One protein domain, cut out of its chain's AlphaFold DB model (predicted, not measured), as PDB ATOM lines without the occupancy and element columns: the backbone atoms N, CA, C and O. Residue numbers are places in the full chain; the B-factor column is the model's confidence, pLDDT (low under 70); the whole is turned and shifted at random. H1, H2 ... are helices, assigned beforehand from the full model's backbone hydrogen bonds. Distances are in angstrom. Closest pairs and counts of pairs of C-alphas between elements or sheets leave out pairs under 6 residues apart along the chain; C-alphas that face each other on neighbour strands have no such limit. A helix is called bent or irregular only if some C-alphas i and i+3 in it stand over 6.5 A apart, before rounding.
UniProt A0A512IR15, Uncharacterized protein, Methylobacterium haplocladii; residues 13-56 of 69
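What this domain is: This is residues 13 to 56 of the 69 residues of an uncharacterized protein of Methylobacterium haplocladii (UniProt A0A512IR15). Three helices make a small triangle, with the longest, H1, as its base: H2 meets the later part of H1 to form a V, and the shorter H3 packs on the first part of H1. The link of residues 44 to 47 runs from the far end of H2 back to H3, and H2 and H3 themselves stay apart. The printed part has 44 residues with three named helices in the order H1, H2, H3, and no named strand; the class is all helix, and the helices hold 30 of the residues. The whole is compact, with a radius of gyration of the C-alphas of 9.3 A, and its outline is rounded, spanning 24 by 20 by 14 A.

Where its parts are: H1, residues 16 to 27, is the longest helix by residues, with 12. Its first C-alpha, that of Pro 16, is at (190.302, 188.274, 76.415), and it is 15.9 A from first to last C-alpha. H2, residues 33 to 43, measures 15.4 A and starts with C-alpha 33 at (193.446, 202.813, 84.540). H3, residues 48 to 54, is 9.9 A long and ends with C-alpha 54 at (194.812, 194.321, 76.253). No helix is bent or irregular.

How they stand to each other: H1 touches both of the other helices, with a different part for each. With residues 22 to 27 alone it touches H2; the closest C-alphas of the two are those of Phe 26 and Ile 36, 5.7 A apart. H1 and H2 stand at a steep tilt of 66 degrees and run opposite ways, with their centres 11.0 A apart. With residues 16 to 20 alone H1 touches H3, where the closest C-alphas, those of Pro 16 and Ala 50, are 6.0 A apart. The lines of H1 and H3 are about perpendicular, at 75 degrees, and their centres are 11.7 A apart. H2 and H3 follow each other in the chain but are apart, with no C-alpha of the one within 8 A of the other. In H1, H2 and H3 every O i to N i+4 pair is within hydrogen-bond range.

The domain as a whole: The two C-alphas farthest apart in the domain are those of Thr 14 and Pro 31, at 24.7 A. The first and last printed C-alphas, those of Leu 13 and Pro 56, are 18.4 A apart. The printed part has no cut. Both links are tight, with 5 residues between H1 and H2 and 4 between H2 and H3. The mean pLDDT of the printed part is 77.0; residue 29 and residues 54 to 56, of which 54 belongs to H3, are under 70.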
ATOM      1  N   LEU A  13     188.660 185.322  84.841       73.31
ATOM      2  CA  LEU A  13     188.556 185.981  83.547       73.31
ATOM      3  C   LEU A  13     189.784 185.624  82.704       73.31
ATOM      4  O   LEU A  13     190.741 186.388  82.615       73.31
ATOM      5  N   THR A  14     189.741 184.443  82.086       75.31
ATOM      6  CA  THR A  14     190.756 183.974  81.123       75.31
ATOM      7  C   THR A  14     190.450 184.394  79.686       75.31
ATOM      8  O   THR A  14     191.322 184.386  78.826       75.31
ATOM      9  N   SER A  15     189.194 184.747  79.396       80.00
ATOM     10  CA  SER A  15     188.775 185.115  78.045       80.00
ATOM     11  C   SER A  15     189.098 186.584  77.755       80.00
ATOM     12  O   SER A  15     188.511 187.456  78.406       80.00
ATOM     13  N   PRO A  16     189.917 186.897  76.733       73.56
ATOM     14  CA  PRO A  16     190.302 188.274  76.415       73.56
ATOM     15  C   PRO A  16     189.091 189.154  76.067       73.56
ATOM     16  O   PRO A  16     189.034 190.316  76.456       73.56
ATOM     17  N   ASN A  17     188.055 188.590  75.439       80.75
ATOM     18  CA  ASN A  17     186.800 189.307  75.179       80.75
ATOM     19  C   ASN A  17     186.038 189.679  76.460       80.75
ATOM     20  O   ASN A  17     185.443 190.755  76.533       80.75
ATOM     21  N   LEU A  18     186.029 188.805  77.472       80.19
ATOM     22  CA  LEU A  18     185.385 189.111  78.753       80.19
ATOM     23  C   LEU A  18     186.207 190.134  79.537       80.19
ATOM     24  O   LEU A  18     185.629 191.035  80.140       80.19
ATOM     25  N   LEU A  19     187.536 190.041  79.458       79.81
ATOM     26  CA  LEU A  19     188.444 191.004  80.063       79.81
ATOM     27  C   LEU A  19     188.274 192.399  79.444       79.81
ATOM     28  O   LEU A  19     188.085 193.363  80.175       79.81
ATOM     29  N   ALA A  20     188.222 192.504  78.113       79.81
ATOM     30  CA  ALA A  20     187.966 193.758  77.405       79.81
ATOM     31  C   ALA A  20     186.612 194.379  77.788       79.81
ATOM     32  O   ALA A  20     186.520 195.580  78.041       79.81
ATOM     33  N   ARG A  21     185.555 193.560  77.892       82.94
ATOM     34  CA  ARG A  21     184.226 194.022  78.327       82.94
ATOM     35  C   ARG A  21     184.215 194.478  79.783       82.94
ATOM     36  O   ARG A  21     183.590 195.492  80.080       82.94
ATOM     37  N   ALA A  22     184.899 193.758  80.671       80.50
ATOM     38  CA  ALA A  22     185.027 194.132  82.074       80.50
ATOM     39  C   ALA A  22     185.820 195.438  82.218       80.50
ATOM     40  O   ALA A  22     185.337 196.370  82.852       80.50
ATOM     41  N   LEU A  23     186.976 195.552  81.558       78.62
ATOM     42  CA  LEU A  23     187.778 196.777  81.504       78.62
ATOM     43  C   LEU A  23     186.961 197.966  80.989       78.62
ATOM     44  O   LEU A  23     187.012 199.037  81.586       78.62
ATOM     45  N   HIS A  24     186.171 197.777  79.930       82.38
ATOM     46  CA  HIS A  24     185.291 198.818  79.403       82.38
ATOM     47  C   HIS A  24     184.186 199.206  80.402       82.38
ATOM     48  O   HIS A  24     183.938 200.390  80.612       82.38
ATOM     49  N   ALA A  25     183.550 198.233  81.063       82.81
ATOM     50  CA  ALA A  25     182.519 198.488  82.072       82.81
ATOM     51  C   ALA A  25     183.073 199.227  83.306       82.81
ATOM     52  O   ALA A  25     182.454 200.174  83.793       82.81
ATOM     53  N   PHE A  26     184.258 198.836  83.784       81.19
ATOM     54  CA  PHE A  26     184.941 199.507  84.889       81.19
ATOM     55  C   PHE A  26     185.487 200.877  84.486       81.19
ATOM     56  O   PHE A  26     185.430 201.805  85.289       81.19
ATOM     57  N   GLY A  27     185.949 201.036  83.244       74.69
ATOM     58  CA  GLY A  27     186.463 202.301  82.722       74.69
ATOM     59  C   GLY A  27     185.426 203.408  82.613       74.69
ATOM     60  O   GLY A  27     185.784 204.574  82.716       74.69
ATOM     61  N   GLN A  28     184.138 203.073  82.511       78.38
ATOM     62  CA  GLN A  28     183.075 204.080  82.595       78.38
ATOM     63  C   GLN A  28     182.861 204.630  84.015       78.38
ATOM     64  O   GLN A  28     182.266 205.691  84.169       78.38
ATOM     65  N   ASN A  29     183.331 203.929  85.053       69.31
ATOM     66  CA  ASN A  29     183.091 204.259  86.464       69.31
ATOM     67  C   ASN A  29     184.374 204.503  87.278       69.31
ATOM     68  O   ASN A  29     184.307 204.649  88.502       69.31
ATOM     69  N   ALA A  30     185.543 204.513  86.638       71.44
ATOM     70  CA  ALA A  30     186.827 204.633  87.315       71.44
ATOM     71  C   ALA A  30     187.637 205.810  86.749       71.44
ATOM     72  O   ALA A  30     187.761 205.935  85.533       71.44
ATOM     73  N   PRO A  31     188.227 206.650  87.617       70.62
ATOM     74  CA  PRO A  31     188.948 207.850  87.195       70.62
ATOM     75  C   PRO A  31     190.303 207.551  86.537       70.62
ATOM     76  O   PRO A  31     190.846 208.415  85.855       70.62
ATOM     77  N   SER A  32     190.851 206.344  86.730       74.81
ATOM     78  CA  SER A  32     192.203 205.984  86.293       74.81
ATOM     79  C   SER A  32     192.312 204.508  85.928       74.81
ATOM     80  O   SER A  32     191.699 203.649  86.563       74.81
ATOM     81  N   GLN A  33     193.190 204.190  84.974       73.00
ATOM     82  CA  GLN A  33     193.446 202.813  84.540       73.00
ATOM     83  C   GLN A  33     193.994 201.915  85.665       73.00
ATOM     84  O   GLN A  33     193.631 200.745  85.755       73.00
ATOM     85  N   ALA A  34     194.791 202.480  86.576       77.12
ATOM     86  CA  ALA A  34     195.261 201.785  87.774       77.12
ATOM     87  C   ALA A  34     194.114 201.400  88.729       77.12
ATOM     88  O   ALA A  34     194.140 200.326  89.323       77.12
ATOM     89  N   GLU A  35     193.078 202.238  88.840       79.81
ATOM     90  CA  GLU A  35     191.900 201.945  89.665       79.81
ATOM     91  C   GLU A  35     191.014 200.876  89.009       79.81
ATOM     92  O   GLU A  35     190.491 199.991  89.685       79.81
ATOM     93  N   ILE A  36     190.890 200.907  87.675       82.00
ATOM     94  CA  ILE A  36     190.228 199.841  86.909       82.00
ATOM     95  C   ILE A  36     190.911 198.499  87.192       82.00
ATOM     96  O   ILE A  36     190.239 197.521  87.511       82.00
ATOM     97  N   TRP A  37     192.243 198.469  87.115       77.69
ATOM     98  CA  TRP A  37     193.047 197.281  87.392       77.69
ATOM     99  C   TRP A  37     192.870 196.773  88.826       77.69
ATOM    100  O   TRP A  37     192.629 195.585  89.049       77.69
ATOM    101  N   ASN A  38     192.928 197.682  89.799       81.00
ATOM    102  CA  ASN A  38     192.742 197.373  91.210       81.00
ATOM    103  C   ASN A  38     191.360 196.746  91.472       81.00
ATOM    104  O   ASN A  38     191.265 195.668  92.049       81.00
ATOM    105  N   ARG A  39     190.276 197.341  90.958       82.50
ATOM    106  CA  ARG A  39     188.917 196.784  91.109       82.50
ATOM    107  C   ARG A  39     188.735 195.445  90.397       82.50
ATOM    108  O   ARG A  39     188.078 194.550  90.932       82.50
ATOM    109  N   LEU A  40     189.321 195.303  89.208       81.69
ATOM    110  CA  LEU A  40     189.255 194.081  88.411       81.69
ATOM    111  C   LEU A  40     189.934 192.913  89.137       81.69
ATOM    112  O   LEU A  40     189.328 191.858  89.267       81.69
ATOM    113  N   THR A  41     191.143 193.118  89.661       79.81
ATOM    114  CA  THR A  41     191.922 192.102  90.399       79.81
ATOM    115  C   THR A  41     191.367 191.796  91.793       79.81
ATOM    116  O   THR A  41     191.536 190.686  92.307       79.81
ATOM    117  N   GLN A  42     190.669 192.750  92.413       81.81
ATOM    118  CA  GLN A  42     189.938 192.520  93.660       81.81
ATOM    119  C   GLN A  42     188.694 191.650  93.436       81.81
ATOM    120  O   GLN A  42     188.437 190.741  94.222       81.81
ATOM    121  N   SER A  43     187.955 191.896  92.349       80.56
ATOM    122  CA  SER A  43     186.675 191.224  92.066       80.56
ATOM    123  C   SER A  43     186.832 189.905  91.298       80.56
ATOM    124  O   SER A  43     186.023 188.992  91.459       80.56
ATOM    125  N   PHE A  44     187.868 189.786  90.467       80.50
ATOM    126  CA  PHE A  44     188.089 188.661  89.562       80.50
ATOM    127  C   PHE A  44     189.538 188.192  89.608       80.50
ATOM    128  O   PHE A  44     190.471 188.971  89.800       80.50
ATOM    129  N   THR A  45     189.738 186.904  89.351       82.25
ATOM    130  CA  THR A  45     191.070 186.397  89.026       82.25
ATOM    131  C   THR A  45     191.295 186.633  87.540       82.25
ATOM    132  O   THR A  45     190.567 186.096  86.713       82.25
ATOM    133  N   VAL A  46     192.270 187.461  87.190       78.12
ATOM    134  CA  VAL A  46     192.587 187.802  85.799       78.12
ATOM    135  C   VAL A  46     193.903 187.181  85.381       78.12
ATOM    136  O   VAL A  46     194.823 187.062  86.191       78.12
ATOM    137  N   ASP A  47     193.989 186.803  84.112       78.44
ATOM    138  CA  ASP A  47     195.244 186.370  83.516       78.44
ATOM    139  C   ASP A  47     196.126 187.589  83.207       78.44
ATOM    140  O   ASP A  47     195.726 188.489  82.466       78.44
ATOM    141  N   LEU A  48     197.310 187.649  83.826       72.50
ATOM    142  CA  LEU A  48     198.212 188.800  83.720       72.50
ATOM    143  C   LEU A  48     198.731 188.992  82.286       72.50
ATOM    144  O   LEU A  48     198.934 190.130  81.867       72.50
ATOM    145  N   ASP A  49     198.909 187.904  81.537       74.12
ATOM    146  CA  ASP A  49     199.386 187.931  80.152       74.12
ATOM    147  C   ASP A  49     198.306 188.485  79.208       74.12
ATOM    148  O   ASP A  49     198.543 189.439  78.463       74.12
ATOM    149  N   ALA A  50     197.068 188.004  79.341       73.62
ATOM    150  CA  ALA A  50     195.914 188.497  78.597       73.62
ATOM    151  C   ALA A  50     195.615 189.972  78.896       73.62
ATOM    152  O   ALA A  50     195.223 190.727  78.005       73.62
ATOM    153  N   VAL A  51     195.811 190.405  80.144       72.88
ATOM    154  CA  VAL A  51     195.710 191.820  80.522       72.88
ATOM    155  C   VAL A  51     196.818 192.625  79.864       72.88
ATOM    156  O   VAL A  51     196.527 193.675  79.298       72.88
ATOM    157  N   ALA A  52     198.067 192.159  79.920       75.06
ATOM    158  CA  ALA A  52     199.200 192.849  79.309       75.06
ATOM    159  C   ALA A  52     199.036 192.992  77.786       75.06
ATOM    160  O   ALA A  52     199.488 193.982  77.216       75.06
ATOM    161  N   ALA A  53     198.342 192.050  77.141       76.38
ATOM    162  CA  ALA A  53     197.974 192.132  75.730       76.38
ATOM    163  C   ALA A  53     196.859 193.160  75.436       76.38
ATOM    164  O   ALA A  53     196.795 193.695  74.331       76.38
ATOM    165  N   LEU A  54     195.970 193.426  76.400       69.31
ATOM    166  CA  LEU A  54     194.812 194.321  76.253       69.31
ATOM    167  C   LEU A  54     195.063 195.745  76.755       69.31
ATOM    168  O   LEU A  54     194.434 196.689  76.274       69.31
ATOM    169  N   MET A  55     195.947 195.915  77.732       66.19
ATOM    170  CA  MET A  55     196.302 197.225  78.248       66.19
ATOM    171  C   MET A  55     197.359 197.861  77.341       66.19
ATOM    172  O   MET A  55     198.371 197.222  77.049       66.19
ATOM    173  N   PRO A  56     197.168 199.120  76.896       60.16
ATOM    174  CA  PRO A  56     198.229 199.839  76.214       60.16
ATOM    175  C   PRO A  56     199.440 199.855  77.138       60.16
ATOM    176  O   PRO A  56     199.316 200.162  78.325       60.16
TER     177      PRO A  56